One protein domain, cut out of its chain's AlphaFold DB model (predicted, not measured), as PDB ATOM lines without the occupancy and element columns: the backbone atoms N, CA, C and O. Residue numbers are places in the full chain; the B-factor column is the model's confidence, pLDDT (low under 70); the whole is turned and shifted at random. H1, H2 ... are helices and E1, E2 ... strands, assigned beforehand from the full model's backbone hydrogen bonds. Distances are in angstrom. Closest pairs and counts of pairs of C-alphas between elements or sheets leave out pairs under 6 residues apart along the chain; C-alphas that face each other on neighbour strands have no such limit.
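What this domain is: This is residues 2 to 71 and 162 to 207 of the 207 residues of an uncharacterized protein of Desulfatitalea sp. BRH_c12 (UniProt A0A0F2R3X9). What shape do these atoms make? A three-stranded sheet, E1 E6 E3, is prolonged through E6 and E5 into a small E4 E5 hairpin, and a separate two-stranded ribbon, E2 E7, runs crosswise to E1. H1 and H2 pack on E5 at one end; at the other, H3 covers E3 and H4 packs on E7. What is it made of? The printed part has 116 residues with four named helices and seven named strands, in the order E1 H1 H2 E2 H3 E3 E4 E5 E6 H4 E7, a mixed class with antiparallel sheets. It is compact, with a radius of gyration of the C-alphas of 14.6 A and spans of 40 by 27 by 27 A.

How they stand to each other: Where does the first strand sit? E1, residues 16 to 20, is an edge strand beside the inner strand E6, residues 179 to 183, antiparallel at 161 degrees, with N 18 and O 181 within hydrogen-bond range at 3.0 A. E3, residues 66 to 69, is the other edge strand, antiparallel to E6 at 162 degrees, with N 67 and O 182 at 2.9 A. What follows E1? H1, residues 24 to 29, and H2, residues 33 to 39, touch at a steep tilt of 58 degrees, opposite ways, the closest C-alphas being those of Ala 29 and Arg 35, 5.0 A apart. E4, residues 162 to 164, and E5, residues 174 to 177, are an antiparallel hairpin, with N 163 and O 176 at 2.8 A; the closest C-alphas of H2 and E5, Cys 39 and Gly 175, are 4.6 A apart. Where are the other parts? H3, residues 57 to 64, is on the sheet E1 E6 E3 at a height of 8.9 A over the sheet, and H4, residues 189 to 194, is close to H3 but not clearly touching, the closest C-alphas, Ala 60 and Met 192, being 8.0 A apart. E2, residues 51 to 55, and E7, residues 198 to 202, are antiparallel, with N 54 and O 199 at 2.8 A. Are the helix backbones whole? Every O i to N i+4 pair is within hydrogen-bond range in H2 and H4, against 2 of 4 in H3 and 0 of 2 in H1, which has 2 of 3 O i to N i+3 pairs within range.

Where its parts are: Where do the elements start and end? E1 begins at C-alpha 16, (45.514, -4.085, -38.411), and E7 ends at C-alpha 202, (31.427, -9.167, -21.527). Which are longest? From first to last C-alpha, E7 measures 13.3 A, E6 12.7 A, and E1 and E2 12.6 A each.

The domain as a whole: Is anything missing? Residues 72 to 161 are not printed, and C-alphas 71 and 162 are 8.4 A apart across the cut. Which link is long? The link from H2 to E2 has 11 residues. Where is confidence low? The pLDDT is under 70 at residues 2 to 12, 163, 167, 170 to 173 and 207.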
ATOM      1  N   VAL A   2      38.546  -2.005 -29.255       33.03
ATOM      2  CA  VAL A   2      39.058  -1.434 -30.509       33.03
ATOM      3  C   VAL A   2      38.231  -0.176 -30.775       33.03
ATOM      4  O   VAL A   2      37.059  -0.279 -31.128       33.03
ATOM      5  N   GLY A   3      38.784   1.004 -30.490       31.11
ATOM      6  CA  GLY A   3      38.078   2.272 -30.672       31.11
ATOM      7  C   GLY A   3      37.707   2.508 -32.135       31.11
ATOM      8  O   GLY A   3      38.568   2.347 -32.989       31.11
ATOM      9  N   ASP A   4      36.436   2.846 -32.400       32.09
ATOM     10  CA  ASP A   4      35.837   3.396 -33.640       32.09
ATOM     11  C   ASP A   4      36.378   2.919 -35.008       32.09
ATOM     12  O   ASP A   4      36.163   3.554 -36.044       32.09
ATOM     13  N   ALA A   5      37.023   1.758 -35.059       33.56
ATOM     14  CA  ALA A   5      37.406   1.078 -36.277       33.56
ATOM     15  C   ALA A   5      36.325   0.044 -36.571       33.56
ATOM     16  O   ALA A   5      36.483  -1.151 -36.330       33.56
ATOM     17  N   HIS A   6      35.197   0.506 -37.110       31.81
ATOM     18  CA  HIS A   6      34.376  -0.392 -37.913       31.81
ATOM     19  C   HIS A   6      35.310  -1.035 -38.973       31.81
ATOM     20  O   HIS A   6      35.970  -0.291 -39.710       31.81
ATOM     21  N   PRO A   7      35.394  -2.381 -39.059       37.41
ATOM     22  CA  PRO A   7      36.371  -3.100 -39.894       37.41
ATOM     23  C   PRO A   7      36.347  -2.738 -41.387       37.41
ATOM     24  O   PRO A   7      37.282  -3.044 -42.118       37.41
ATOM     25  N   THR A   8      35.283  -2.087 -41.846       32.84
ATOM     26  CA  THR A   8      35.007  -1.759 -43.246       32.84
ATOM     27  C   THR A   8      35.675  -0.472 -43.754       32.84
ATOM     28  O   THR A   8      35.524  -0.161 -44.933       32.84
ATOM     29  N   TRP A   9      36.395   0.292 -42.914       40.88
ATOM     30  CA  TRP A   9      36.839   1.661 -43.269       40.88
ATOM     31  C   TRP A   9      38.333   1.960 -43.104       40.88
ATOM     32  O   TRP A   9      38.807   2.978 -43.610       40.88
ATOM     33  N   LEU A  10      39.100   1.086 -42.448       49.41
ATOM     34  CA  LEU A  10      40.544   1.067 -42.666       49.41
ATOM     35  C   LEU A  10      40.753   0.544 -44.087       49.41
ATOM     36  O   LEU A  10      40.155  -0.464 -44.459       49.41
ATOM     37  N   LYS A  11      41.579   1.219 -44.898       47.09
ATOM     38  CA  LYS A  11      41.986   0.659 -46.193       47.09
ATOM     39  C   LYS A  11      42.513  -0.746 -45.902       47.09
ATOM     40  O   LYS A  11      43.481  -0.862 -45.158       47.09
ATOM     41  N   THR A  12      41.848  -1.776 -46.421       55.59
ATOM     42  CA  THR A  12      42.215  -3.171 -46.181       55.59
ATOM     43  C   THR A  12      43.523  -3.435 -46.914       55.59
ATOM     44  O   THR A  12      43.543  -3.831 -48.075       55.59
ATOM     45  N   ASP A  13      44.629  -3.120 -46.251       70.38
ATOM     46  CA  ASP A  13      45.993  -3.381 -46.698       70.38
ATOM     47  C   ASP A  13      46.527  -4.701 -46.120       70.38
ATOM     48  O   ASP A  13      47.723  -4.962 -46.194       70.38
ATOM     49  N   GLY A  14      45.635  -5.527 -45.552       78.06
ATOM     50  CA  GLY A  14      45.965  -6.772 -44.853       78.06
ATOM     51  C   GLY A  14      46.518  -6.558 -43.442       78.06
ATOM     52  O   GLY A  14      46.842  -7.529 -42.769       78.06
ATOM     53  N   LYS A  15      46.610  -5.303 -42.988       85.38
ATOM     54  CA  LYS A  15      47.236  -4.920 -41.723       85.38
ATOM     55  C   LYS A  15      46.190  -4.378 -40.759       85.38
ATOM     56  O   LYS A  15      45.182  -3.799 -41.173       85.38
ATOM     57  N   VAL A  16      46.433  -4.536 -39.464       85.44
ATOM     58  CA  VAL A  16      45.514  -4.085 -38.411       85.44
ATOM     59  C   VAL A  16      46.171  -2.981 -37.594       85.44
ATOM     60  O   VAL A  16      47.378  -2.970 -37.369       85.44
ATOM     61  N   ARG A  17      45.363  -2.000 -37.202       87.88
ATOM     62  CA  ARG A  17      45.771  -0.852 -36.395       87.88
ATOM     63  C   ARG A  17      44.784  -0.724 -35.257       87.88
ATOM     64  O   ARG A  17      43.582  -0.662 -35.515       87.88
ATOM     65  N   TYR A  18      45.274  -0.682 -34.031       86.69
ATOM     66  CA  TYR A  18      44.421  -0.496 -32.869       86.69
ATOM     67  C   TYR A  18      45.096   0.377 -31.829       86.69
ATOM     68  O   TYR A  18      46.319   0.454 -31.730       86.69
ATOM     69  N   TRP A  19      44.237   1.053 -31.080       87.81
ATOM     70  CA  TRP A  19      44.593   1.799 -29.893       87.81
ATOM     71  C   TRP A  19      44.168   0.951 -28.705       87.81
ATOM     72  O   TRP A  19      43.063   0.399 -28.690       87.81
ATOM     73  N   SER A  20      45.073   0.786 -27.754       87.56
ATOM     74  CA  SER A  20      44.858  -0.011 -26.555       87.56
ATOM     75  C   SER A  20      45.426   0.697 -25.339       87.56
ATOM     76  O   SER A  20      46.196   1.643 -25.447       87.56
ATOM     77  N   THR A  21      45.044   0.209 -24.173       87.38
ATOM     78  CA  THR A  21      45.610   0.589 -22.883       87.38
ATOM     79  C   THR A  21      45.818  -0.690 -22.072       87.38
ATOM     80  O   THR A  21      45.394  -1.770 -22.508       87.38
ATOM     81  N   THR A  22      46.476  -0.602 -20.921       85.12
ATOM     82  CA  THR A  22      46.575  -1.749 -20.017       85.12
ATOM     83  C   THR A  22      45.238  -1.987 -19.322       85.12
ATOM     84  O   THR A  22      44.453  -1.063 -19.113       85.12
ATOM     85  N   PHE A  23      44.968  -3.241 -18.962       83.44
ATOM     86  CA  PHE A  23      43.737  -3.594 -18.257       83.44
ATOM     87  C   PHE A  23      43.611  -2.827 -16.927       83.44
ATOM     88  O   PHE A  23      42.554  -2.272 -16.646       83.44
ATOM     89  N   ASP A  24      44.719  -2.675 -16.198       84.56
ATOM     90  CA  ASP A  24      44.776  -1.960 -14.916       84.56
ATOM     91  C   ASP A  24      44.394  -0.474 -15.032       84.56
ATOM     92  O   ASP A  24      43.781   0.091 -14.134       84.56
ATOM     93  N   GLN A  25      44.696   0.179 -16.159       82.81
ATOM     94  CA  GLN A  25      44.312   1.582 -16.359       82.81
ATOM     95  C   GLN A  25      42.806   1.780 -16.565       82.81
ATOM     96  O   GLN A  25      42.326   2.910 -16.484       82.81
ATOM     97  N   LEU A  26      42.060   0.701 -16.808       85.25
ATOM     98  CA  LEU A  26      40.601   0.703 -16.891       85.25
ATOM     99  C   LEU A  26      39.927   0.207 -15.607       85.25
ATOM    100  O   LEU A  26      38.705   0.102 -15.591       85.25
ATOM    101  N   GLU A  27      40.675  -0.062 -14.532       81.56
ATOM    102  CA  GLU A  27      40.120  -0.610 -13.285       81.56
ATOM    103  C   GLU A  27      38.978   0.256 -12.727       81.56
ATOM    104  O   GLU A  27      37.944  -0.258 -12.314       81.56
ATOM    105  N   ASN A  28      39.102   1.584 -12.811       79.31
ATOM    106  CA  ASN A  28      38.068   2.519 -12.355       79.31
ATOM    107  C   ASN A  28      36.773   2.494 -13.194       79.31
ATOM    108  O   ASN A  28      35.729   2.979 -12.745       79.31
ATOM    109  N   ALA A  29      36.843   1.979 -14.420       81.12
ATOM    110  CA  ALA A  29      35.718   1.832 -15.327       81.12
ATOM    111  C   ALA A  29      35.085   0.433 -15.242       81.12
ATOM    112  O   ALA A  29      33.950   0.270 -15.695       81.12
ATOM    113  N   ASP A  30      35.791  -0.533 -14.641       84.94
ATOM    114  CA  ASP A  30      35.397  -1.937 -14.514       84.94
ATOM    115  C   ASP A  30      34.924  -2.504 -15.871       84.94
ATOM    116  O   ASP A  30      35.652  -2.433 -16.866       84.94
ATOM    117  N   THR A  31      33.700  -3.027 -15.949       86.44
ATOM    118  CA  THR A  31      33.099  -3.572 -17.171       86.44
ATOM    119  C   THR A  31      32.049  -2.640 -17.782       86.44
ATOM    120  O   THR A  31      31.386  -3.033 -18.745       86.44
ATOM    121  N   ASP A  32      31.919  -1.397 -17.296       90.56
ATOM    122  CA  ASP A  32      30.915  -0.440 -17.774       90.56
ATOM    123  C   ASP A  32      31.304   0.150 -19.143       90.56
ATOM    124  O   ASP A  32      32.262   0.926 -19.246       90.56
ATOM    125  N   PRO A  33      30.546  -0.127 -20.221       90.25
ATOM    126  CA  PRO A  33      30.919   0.322 -21.557       90.25
ATOM    127  C   PRO A  33      30.913   1.849 -21.704       90.25
ATOM    128  O   PRO A  33      31.732   2.388 -22.450       90.25
ATOM    129  N   LYS A  34      30.047   2.567 -20.979       90.00
ATOM    130  CA  LYS A  34      30.011   4.033 -20.995       90.00
ATOM    131  C   LYS A  34      31.257   4.593 -20.317       90.00
ATOM    132  O   LYS A  34      31.902   5.470 -20.892       90.00
ATOM    133  N   ARG A  35      31.606   4.098 -19.125       88.44
ATOM    134  CA  ARG A  35      32.794   4.571 -18.388       88.44
ATOM    135  C   ARG A  35      34.077   4.240 -19.142       88.44
ATOM    136  O   ARG A  35      34.920   5.119 -19.306       88.44
ATOM    137  N   ILE A  36      34.192   3.031 -19.695       88.19
ATOM    138  CA  ILE A  36      35.351   2.646 -20.512       88.19
ATOM    139  C   ILE A  36      35.444   3.554 -21.747       88.19
ATOM    140  O   ILE A  36      36.519   4.080 -22.029       88.19
ATOM    141  N   SER A  37      34.342   3.804 -22.473       86.38
ATOM    142  CA  SER A  37      34.347   4.759 -23.595       86.38
ATOM    143  C   SER A  37      34.845   6.140 -23.166       86.38
ATOM    144  O   SER A  37      35.636   6.747 -23.882       86.38
ATOM    145  N   GLN A  38      34.428   6.619 -21.991       84.81
ATOM    146  CA  GLN A  38      34.846   7.921 -21.479       84.81
ATOM    147  C   GLN A  38      36.345   7.991 -21.168       84.81
ATOM    148  O   GLN A  38      36.983   8.980 -21.542       84.81
ATOM    149  N   CYS A  39      36.896   6.949 -20.533       82.00
ATOM    150  CA  CYS A  39      38.329   6.807 -20.245       82.00
ATOM    151  C   CYS A  39      39.183   6.737 -21.518       82.00
ATOM    152  O   CYS A  39      40.303   7.244 -21.531       82.00
ATOM    153  N   LEU A  40      38.637   6.151 -22.588       81.44
ATOM    154  CA  LEU A  40      39.299   5.972 -23.883       81.44
ATOM    155  C   LEU A  40      39.010   7.095 -24.893       81.44
ATOM    156  O   LEU A  40      39.353   6.967 -26.065       81.44
ATOM    157  N   GLY A  41      38.354   8.186 -24.491       77.38
ATOM    158  CA  GLY A  41      38.055   9.288 -25.413       77.38
ATOM    159  C   GLY A  41      37.168   8.884 -26.601       77.38
ATOM    160  O   GLY A  41      37.271   9.455 -27.688       77.38
ATOM    161  N   LEU A  42      36.308   7.879 -26.413       82.00
ATOM    162  CA  LEU A  42      35.411   7.333 -27.429       82.00
ATOM    163  C   LEU A  42      33.975   7.809 -27.212       82.00
ATOM    164  O   LEU A  42      33.514   8.006 -26.086       82.00
ATOM    165  N   LYS A  43      33.216   7.926 -28.306       82.62
ATOM    166  CA  LYS A  43      31.773   8.161 -28.222       82.62
ATOM    167  C   LYS A  43      31.063   6.871 -27.798       82.62
ATOM    168  O   LYS A  43      31.198   5.844 -28.454       82.62
ATOM    169  N   TYR A  44      30.255   6.953 -26.745       86.44
ATOM    170  CA  TYR A  44      29.375   5.865 -26.317       86.44
ATOM    171  C   TYR A  44      28.017   5.910 -27.042       86.44
ATOM    172  O   TYR A  44      27.421   6.982 -27.181       86.44
ATOM    173  N   ASP A  45      27.524   4.750 -27.484       86.81
ATOM    174  CA  ASP A  45      26.193   4.547 -28.064       86.81
ATOM    175  C   ASP A  45      25.455   3.449 -27.270       86.81
ATOM    176  O   ASP A  45      25.786   2.270 -27.407       86.81
ATOM    177  N   PRO A  46      24.440   3.796 -26.457       89.19
ATOM    178  CA  PRO A  46      23.739   2.830 -25.613       89.19
ATOM    179  C   PRO A  46      22.926   1.790 -26.396       89.19
ATOM    180  O   PRO A  46      22.471   0.815 -25.808       89.19
ATOM    181  N   SER A  47      22.734   1.967 -27.708       88.50
ATOM    182  CA  SER A  47      22.057   0.978 -28.559       88.50
ATOM    183  C   SER A  47      22.968  -0.170 -29.010       88.50
ATOM    184  O   SER A  47      22.512  -1.090 -29.694       88.50
ATOM    185  N   LYS A  48      24.266  -0.115 -28.682       89.56
ATOM    186  CA  LYS A  48      25.271  -1.096 -29.103       89.56
ATOM    187  C   LYS A  48      25.686  -1.998 -27.949       89.56
ATOM    188  O   LYS A  48      25.790  -1.573 -26.804       89.56
ATOM    189  N   ASN A  49      26.009  -3.239 -28.305       88.19
ATOM    190  CA  ASN A  49      26.655  -4.181 -27.404       88.19
ATOM    191  C   ASN A  49      28.168  -4.072 -27.562       88.19
ATOM    192  O   ASN A  49      28.689  -4.142 -28.678       88.19
ATOM    193  N   TYR A  50      28.861  -3.940 -26.438       89.19
ATOM    194  CA  TYR A  50      30.309  -3.826 -26.391       89.19
ATOM    195  C   TYR A  50      30.917  -5.089 -25.776       89.19
ATOM    196  O   TYR A  50      30.292  -5.797 -24.984       89.19
ATOM    197  N   LYS A  51      32.159  -5.381 -26.157       90.81
ATOM    198  CA  LYS A  51      32.995  -6.391 -25.506       90.81
ATOM    199  C   LYS A  51      34.387  -5.824 -25.287       90.81
ATOM    200  O   LYS A  51      34.865  -5.003 -26.080       90.81
ATOM    201  N   LEU A  52      35.057  -6.303 -24.248       89.50
ATOM    202  CA  LEU A  52      36.442  -5.960 -23.976       89.50
ATOM    203  C   LEU A  52      37.352  -7.105 -24.428       89.50
ATOM    204  O   LEU A  52      37.356  -8.183 -23.843       89.50
ATOM    205  N   ALA A  53      38.121  -6.860 -25.488       90.44
ATOM    206  CA  ALA A  53      39.211  -7.738 -25.887       90.44
ATOM    207  C   ALA A  53      40.445  -7.428 -25.030       90.44
ATOM    208  O   ALA A  53      40.946  -6.301 -25.068       90.44
ATOM    209  N   VAL A  54      40.923  -8.422 -24.286       90.38
ATOM    210  CA  VAL A  54      42.189  -8.394 -23.548       90.38
ATOM    211  C   VAL A  54      43.182  -9.245 -24.324       90.38
ATOM    212  O   VAL A  54      42.900 -10.409 -24.605       90.38
ATOM    213  N   ILE A  55      44.311  -8.659 -24.710       88.25
ATOM    214  CA  ILE A  55      45.308  -9.285 -25.585       88.25
ATOM    215  C   ILE A  55      46.631  -9.336 -24.833       88.25
ATOM    216  O   ILE A  55      47.074  -8.312 -24.315       88.25
ATOM    217  N   ASP A  56      47.282 -10.497 -24.815       87.62
ATOM    218  CA  ASP A  56      48.697 -10.564 -24.460       87.62
ATOM    219  C   ASP A  56      49.511 -10.020 -25.637       87.62
ATOM    220  O   ASP A  56      49.827 -10.731 -26.594       87.62
ATOM    221  N   THR A  57      49.808  -8.724 -25.601       81.94
ATOM    222  CA  THR A  57      50.522  -8.045 -26.688       81.94
ATOM    223  C   THR A  57      51.962  -8.530 -26.835       81.94
ATOM    224  O   THR A  57      52.517  -8.435 -27.928       81.94
ATOM    225  N   THR A  58      52.572  -9.056 -25.767       84.12
ATOM    226  CA  THR A  58      53.946  -9.580 -25.803       84.12
ATOM    227  C   THR A  58      53.987 -10.890 -26.569       84.12
ATOM    228  O   THR A  58      54.865 -11.099 -27.407       84.12
ATOM    229  N   ASP A  59      53.028 -11.776 -26.307       86.25
ATOM    230  CA  ASP A  59      52.927 -13.022 -27.050       86.25
ATOM    231  C   ASP A  59      52.419 -12.802 -28.477       86.25
ATOM    232  O   ASP A  59      53.015 -13.318 -29.424       86.25
ATOM    233  N   ALA A  60      51.390 -11.966 -28.659       82.38
ATOM    234  CA  ALA A  60      50.839 -11.648 -29.976       82.38
ATOM    235  C   ALA A  60      51.923 -11.138 -30.940       82.38
ATOM    236  O   ALA A  60      52.028 -11.654 -32.055       82.38
ATOM    237  N   ALA A  61      52.797 -10.233 -30.479       84.75
ATOM    238  CA  ALA A  61      53.875  -9.647 -31.279       84.75
ATOM    239  C   ALA A  61      54.831 -10.679 -31.908       84.75
ATOM    240  O   ALA A  61      55.398 -10.404 -32.968       84.75
ATOM    241  N   LYS A  62      54.971 -11.882 -31.330       87.00
ATOM    242  CA  LYS A  62      55.785 -12.977 -31.899       87.00
ATOM    243  C   LYS A  62      55.244 -13.494 -33.238       87.00
ATOM    244  O   LYS A  62      55.967 -14.161 -33.970       87.00
ATOM    245  N   TYR A  63      53.980 -13.207 -33.550       85.81
ATOM    246  CA  TYR A  63      53.267 -13.753 -34.707       85.81
ATOM    247  C   TYR A  63      52.778 -12.685 -35.689       85.81
ATOM    248  O   TYR A  63      52.450 -13.024 -36.829       85.81
ATOM    249  N   SER A  64      52.707 -11.420 -35.265       82.00
ATOM    250  CA  SER A  64      52.032 -10.351 -36.011       82.00
ATOM    251  C   SER A  64      52.925  -9.269 -36.614       82.00
ATOM    252  O   SER A  64      52.385  -8.360 -37.249       82.00
ATOM    253  N   ASP A  65      54.257  -9.381 -36.485       87.75
ATOM    254  CA  ASP A  65      55.220  -8.330 -36.883       87.75
ATOM    255  C   ASP A  65      54.706  -6.951 -36.431       87.75
ATOM    256  O   ASP A  65      54.432  -6.041 -37.224       87.75
ATOM    257  N   SER A  66      54.425  -6.887 -35.128       87.06
ATOM    258  CA  SER A  66      53.757  -5.763 -34.487       87.06
ATOM    259  C   SER A  66      54.739  -4.653 -34.163       87.06
ATOM    260  O   SER A  66      55.796  -4.881 -33.575       87.06
ATOM    261  N   TYR A  67      54.336  -3.424 -34.457       88.19
ATOM    262  CA  TYR A  67      54.997  -2.219 -33.977       88.19
ATOM    263  C   TYR A  67      54.080  -1.490 -32.996       88.19
ATOM    264  O   TYR A  67      53.009  -1.030 -33.388       88.19
ATOM    265  N   THR A  68      54.505  -1.373 -31.737       89.31
ATOM    266  CA  THR A  68      53.738  -0.715 -30.669       89.31
ATOM    267  C   THR A  68      54.494   0.493 -30.133       89.31
ATOM    268  O   THR A  68      55.675   0.399 -29.800       89.31
ATOM    269  N   ILE A  69      53.807   1.629 -30.016       91.31
ATOM    270  CA  ILE A  69      54.354   2.872 -29.461       91.31
ATOM    271  C   ILE A  69      53.369   3.538 -28.510       91.31
ATOM    272  O   ILE A  69      52.159   3.444 -28.685       91.31
ATOM    273  N   ILE A  70      53.899   4.311 -27.564       90.62
ATOM    274  CA  ILE A  70      53.135   5.390 -26.931       90.62
ATOM    275  C   ILE A  70      53.019   6.511 -27.979       90.62
ATOM    276  O   ILE A  70      54.060   7.037 -28.396       90.62
ATOM    277  N   PRO A  71      51.814   6.859 -28.458       90.88
ATOM    278  CA  PRO A  71      51.634   7.709 -29.624       90.88
ATOM    279  C   PRO A  71      51.770   9.185 -29.238       90.88
ATOM    280  O   PRO A  71      50.794   9.920 -29.121       90.88
ATOM    281  N   ILE A 162      48.632  10.234 -23.649       77.94
ATOM    282  CA  ILE A 162      47.508  10.101 -22.720       77.94
ATOM    283  C   ILE A 162      46.221  10.515 -23.433       77.94
ATOM    284  O   ILE A 162      46.164  11.558 -24.090       77.94
ATOM    285  N   THR A 163      45.169   9.724 -23.282       69.88
ATOM    286  CA  THR A 163      43.857  10.023 -23.850       69.88
ATOM    287  C   THR A 163      43.186  11.180 -23.127       69.88
ATOM    288  O   THR A 163      43.329  11.350 -21.917       69.88
ATOM    289  N   THR A 164      42.383  11.957 -23.851       73.25
ATOM    290  CA  THR A 164      41.484  12.929 -23.219       73.25
ATOM    291  C   THR A 164      40.335  12.195 -22.528       73.25
ATOM    292  O   THR A 164      39.628  11.416 -23.172       73.25
ATOM    293  N   TYR A 165      40.097  12.478 -21.246       73.44
ATOM    294  CA  TYR A 165      38.888  12.005 -20.572       73.44
ATOM    295  C   TYR A 165      37.666  12.781 -21.082       73.44
ATOM    296  O   TYR A 165      37.671  14.011 -21.116       73.44
ATOM    297  N   THR A 166      36.613  12.072 -21.498       72.88
ATOM    298  CA  THR A 166      35.401  12.701 -22.077       72.88
ATOM    299  C   THR A 166      34.189  12.698 -21.143       72.88
ATOM    300  O   THR A 166      33.126  13.212 -21.504       72.88
ATOM    301  N   GLY A 167      34.319  12.126 -19.944       69.75
ATOM    302  CA  GLY A 167      33.278  12.210 -18.924       69.75
ATOM    303  C   GLY A 167      33.219  13.594 -18.273       69.75
ATOM    304  O   GLY A 167      34.129  14.409 -18.401       69.75
ATOM    305  N   LYS A 168      32.110  13.870 -17.583       72.69
ATOM    306  CA  LYS A 168      31.889  15.132 -16.850       72.69
ATOM    307  C   LYS A 168      31.919  14.956 -15.330       72.69
ATOM    308  O   LYS A 168      31.734  15.926 -14.608       72.69
ATOM    309  N   GLU A 169      32.112  13.722 -14.870       70.62
ATOM    310  CA  GLU A 169      31.975  13.326 -13.465       70.62
ATOM    311  C   GLU A 169      33.150  13.823 -12.602       70.62
ATOM    312  O   GLU A 169      33.032  13.931 -11.386       70.62
ATOM    313  N   CYS A 170      34.294  14.138 -13.216       59.94
ATOM    314  CA  CYS A 170      35.473  14.644 -12.521       59.94
ATOM    315  C   CYS A 170      36.151  15.773 -13.307       59.94
ATOM    316  O   CYS A 170      36.009  15.889 -14.523       59.94
ATOM    317  N   SER A 171      36.912  16.613 -12.599       63.66
ATOM    318  CA  SER A 171      37.669  17.728 -13.182       63.66
ATOM    319  C   SER A 171      38.972  17.296 -13.867       63.66
ATOM    320  O   SER A 171      39.749  18.153 -14.286       63.66
ATOM    321  N   ASN A 172      39.255  15.990 -13.938       66.38
ATOM    322  CA  ASN A 172      40.476  15.483 -14.551       66.38
ATOM    323  C   ASN A 172      40.350  15.510 -16.081       66.38
ATOM    324  O   ASN A 172      39.412  14.952 -16.644       66.38
ATOM    325  N   ALA A 173      41.310  16.142 -16.755       67.19
ATOM    326  CA  ALA A 173      41.337  16.227 -18.216       67.19
ATOM    327  C   ALA A 173      41.926  14.965 -18.881       67.19
ATOM    328  O   ALA A 173      41.806  14.786 -20.095       67.19
ATOM    329  N   TYR A 174      42.566  14.096 -18.095       74.88
ATOM    330  CA  TYR A 174      43.339  12.955 -18.578       74.88
ATOM    331  C   TYR A 174      42.644  11.626 -18.267       74.88
ATOM    332  O   TYR A 174      42.227  11.387 -17.136       74.88
ATOM    333  N   GLY A 175      42.517  10.780 -19.292       72.69
ATOM    334  CA  GLY A 175      42.021   9.409 -19.209       72.69
ATOM    335  C   GLY A 175      43.159   8.433 -18.914       72.69
ATOM    336  O   GLY A 175      43.787   8.506 -17.860       72.69
ATOM    337  N   VAL A 176      43.431   7.526 -19.852       79.19
ATOM    338  CA  VAL A 176      44.455   6.475 -19.716       79.19
ATOM    339  C   VAL A 176      45.691   6.746 -20.575       79.19
ATOM    340  O   VAL A 176      45.658   7.581 -21.478       79.19
ATOM    341  N   VAL A 177      46.787   6.027 -20.324       83.06
ATOM    342  CA  VAL A 177      47.898   5.959 -21.282       83.06
ATOM    343  C   VAL A 177      47.472   5.047 -22.424       83.06
ATOM    344  O   VAL A 177      47.029   3.917 -22.210       83.06
ATOM    345  N   GLU A 178      47.629   5.536 -23.647       82.19
ATOM    346  CA  GLU A 178      47.346   4.760 -24.848       82.19
ATOM    347  C   GLU A 178      48.623   4.237 -25.488       82.19
ATOM    348  O   GLU A 178      49.676   4.879 -25.506       82.19
ATOM    349  N   THR A 179      48.496   3.066 -26.090       88.06
ATOM    350  CA  THR A 179      49.449   2.519 -27.041       88.06
ATOM    351  C   THR A 179      48.784   2.431 -28.404       88.06
ATOM    352  O   THR A 179      47.662   1.942 -28.526       88.06
ATOM    353  N   PHE A 180      49.494   2.863 -29.439       91.00
ATOM    354  CA  PHE A 180      49.149   2.573 -30.823       91.00
ATOM    355  C   PHE A 180      49.921   1.337 -31.269       91.00
ATOM    356  O   PHE A 180      51.153   1.322 -31.184       91.00
ATOM    357  N   THR A 181      49.206   0.344 -31.787       89.88
ATOM    358  CA  THR A 181      49.793  -0.872 -32.342       89.88
ATOM    359  C   THR A 181      49.449  -1.016 -33.815       89.88
ATOM    360  O   THR A 181      48.304  -0.829 -34.238       89.88
ATOM    361  N   TYR A 182      50.467  -1.368 -34.596       90.25
ATOM    362  CA  TYR A 182      50.374  -1.711 -36.003       90.25
ATOM    363  C   TYR A 182      50.838  -3.141 -36.242       90.25
ATOM    364  O   TYR A 182      52.031  -3.423 -36.169       90.25
ATOM    365  N   ASP A 183      49.897  -4.009 -36.592       88.62
ATOM    366  CA  ASP A 183      50.150  -5.410 -36.909       88.62
ATOM    367  C   ASP A 183      50.223  -5.577 -38.420       88.62
ATOM    368  O   ASP A 183      49.226  -5.398 -39.132       88.62
ATOM    369  N   LYS A 184      51.405  -5.934 -38.924       88.38
ATOM    370  CA  LYS A 184      51.616  -6.178 -40.357       88.38
ATOM    371  C   LYS A 184      51.142  -7.561 -40.793       88.38
ATOM    372  O   LYS A 184      50.807  -7.727 -41.963       88.38
ATOM    373  N   ASN A 185      51.098  -8.521 -39.869       89.50
ATOM    374  CA  ASN A 185      50.631  -9.888 -40.102       89.50
ATOM    375  C   ASN A 185      49.594 -10.323 -39.044       89.50
ATOM    376  O   ASN A 185      49.836 -11.245 -38.257       89.50
ATOM    377  N   PRO A 186      48.447  -9.633 -38.959       87.25
ATOM    378  CA  PRO A 186      47.487  -9.841 -37.885       87.25
ATOM    379  C   PRO A 186      46.939 -11.269 -37.884       87.25
ATOM    380  O   PRO A 186      46.589 -11.837 -38.920       87.25
ATOM    381  N   GLN A 187      46.819 -11.841 -36.692       88.00
ATOM    382  CA  GLN A 187      46.141 -13.118 -36.500       88.00
ATOM    383  C   GLN A 187      44.624 -12.897 -36.425       88.00
ATOM    384  O   GLN A 187      44.151 -11.836 -36.016       88.00
ATOM    385  N   THR A 188      43.834 -13.904 -36.796       88.56
ATOM    386  CA  THR A 188      42.376 -13.817 -36.641       88.56
ATOM    387  C   THR A 188      41.987 -13.867 -35.163       88.56
ATOM    388  O   THR A 188      42.639 -14.540 -34.363       88.56
ATOM    389  N   ILE A 189      40.880 -13.210 -34.798       89.62
ATOM    390  CA  ILE A 189      40.328 -13.261 -33.431       89.62
ATOM    391  C   ILE A 189      40.108 -14.711 -32.981       89.62
ATOM    392  O   ILE A 189      40.515 -15.078 -31.884       89.62
ATOM    393  N   GLY A 190      39.534 -15.557 -33.845       91.69
ATOM    394  CA  GLY A 190      39.302 -16.970 -33.535       91.69
ATOM    395  C   GLY A 190      40.590 -17.731 -33.211       91.69
ATOM    396  O   GLY A 190      40.623 -18.487 -32.244       91.69
ATOM    397  N   LYS A 191      41.674 -17.479 -33.958       91.19
ATOM    398  CA  LYS A 191      42.979 -18.088 -33.676       91.19
ATOM    399  C   LYS A 191      43.586 -17.565 -32.372       91.19
ATOM    400  O   LYS A 191      44.111 -18.351 -31.594       91.19
ATOM    401  N   MET A 192      43.502 -16.261 -32.110       91.69
ATOM    402  CA  MET A 192      44.011 -15.691 -30.855       91.69
ATOM    403  C   MET A 192      43.255 -16.218 -29.630       91.69
ATOM    404  O   MET A 192      43.883 -16.454 -28.601       91.69
ATOM    405  N   LEU A 193      41.943 -16.452 -29.744       92.75
ATOM    406  CA  LEU A 193      41.133 -17.081 -28.695       92.75
ATOM    407  C   LEU A 193      41.513 -18.549 -28.478       92.75
ATOM    408  O   LEU A 193      41.735 -18.952 -27.341       92.75
ATOM    409  N   ALA A 194      41.616 -19.333 -29.556       94.00
ATOM    410  CA  ALA A 194      41.969 -20.752 -29.480       94.00
ATOM    411  C   ALA A 194      43.357 -20.978 -28.858       94.00
ATOM    412  O   ALA A 194      43.542 -21.906 -28.078       94.00
ATOM    413  N   ASP A 195      44.306 -20.090 -29.160       92.75
ATOM    414  CA  ASP A 195      45.674 -20.158 -28.645       92.75
ATOM    415  C   ASP A 195      45.823 -19.501 -27.252       92.75
ATOM    416  O   ASP A 195      46.931 -19.423 -26.729       92.75
ATOM    417  N   GLY A 196      44.743 -18.981 -26.652       91.00
ATOM    418  CA  GLY A 196      44.763 -18.349 -25.324       91.00
ATOM    419  C   GLY A 196      45.423 -16.964 -25.254       91.00
ATOM    420  O   GLY A 196      45.616 -16.432 -24.163       91.00
ATOM    421  N   ARG A 197      45.740 -16.357 -26.403       90.62
ATOM    422  CA  ARG A 197      46.429 -15.054 -26.535       90.62
ATOM    423  C   ARG A 197      45.485 -13.858 -26.438       90.62
ATOM    424  O   ARG A 197      45.919 -12.723 -26.252       90.62
ATOM    425  N   MET A 198      44.188 -14.112 -26.581       92.06
ATOM    426  CA  MET A 198      43.122 -13.140 -26.394       92.06
ATOM    427  C   MET A 198      42.055 -13.717 -25.469       92.06
ATOM    428  O   MET A 198      41.725 -14.900 -25.544       92.06
ATOM    429  N   LYS A 199      41.462 -12.856 -24.646       93.31
ATOM    430  CA  LYS A 199      40.215 -13.118 -23.925       93.31
ATOM    431  C   LYS A 199      39.186 -12.064 -24.305       93.31
ATOM    432  O   LYS A 199      39.519 -10.890 -24.444       93.31
ATOM    433  N   MET A 200      37.939 -12.489 -24.466       92.62
ATOM    434  CA  MET A 200      36.806 -11.588 -24.661       92.62
ATOM    435  C   MET A 200      35.999 -11.556 -23.373       92.62
ATOM    436  O   MET A 200      35.468 -12.584 -22.964       92.62
ATOM    437  N   LEU A 201      35.918 -10.385 -22.755       90.94
ATOM    438  CA  LEU A 201      35.094 -10.143 -21.580       90.94
ATOM    439  C   LEU A 201      33.796  -9.462 -22.009       90.94
ATOM    440  O   LEU A 201      33.795  -8.597 -22.898       90.94
ATOM    441  N   ASP A 202      32.696  -9.868 -21.386       91.88
ATOM    442  CA  ASP A 202      31.427  -9.167 -21.527       91.88
ATOM    443  C   ASP A 202      31.485  -7.827 -20.786       91.88
ATOM    444  O   ASP A 202      32.221  -7.665 -19.813       91.88
ATOM    445  N   THR A 203      30.752  -6.843 -21.306       88.56
ATOM    446  CA  THR A 203      30.634  -5.520 -20.684       88.56
ATOM    447  C   THR A 203      29.201  -5.315 -20.233       88.56
ATOM    448  O   THR A 203      28.262  -5.657 -20.958       88.56
ATOM    449  N   HIS A 204      29.035  -4.758 -19.042       87.50
ATOM    450  CA  HIS A 204      27.740  -4.520 -18.426       87.50
ATOM    451  C   HIS A 204      27.784  -3.178 -17.697       87.50
ATOM    452  O   HIS A 204      28.805  -2.864 -17.091       87.50
ATOM    453  N   PRO A 205      26.711  -2.370 -17.743       82.88
ATOM    454  CA  PRO A 205      26.629  -1.173 -16.918       82.88
ATOM    455  C   PRO A 205      26.845  -1.531 -15.447       82.88
ATOM    456  O   PRO A 205      26.219  -2.467 -14.944       82.88
ATOM    457  N   VAL A 206      27.714  -0.786 -14.770       77.44
ATOM    458  CA  VAL A 206      27.943  -0.969 -13.334       77.44
ATOM    459  C   VAL A 206      26.944  -0.078 -12.597       77.44
ATOM    460  O   VAL A 206      26.813   1.103 -12.933       77.44
ATOM    461  N   GLN A 207      26.202  -0.667 -11.652       55.19
ATOM    462  CA  GLN A 207      25.224   0.049 -10.818       55.19
ATOM    463  C   GLN A 207      25.892   1.089  -9.917       55.19
ATOM    464  O   GLN A 207      27.003   0.819  -9.408       55.19
TER     465      GLN A 207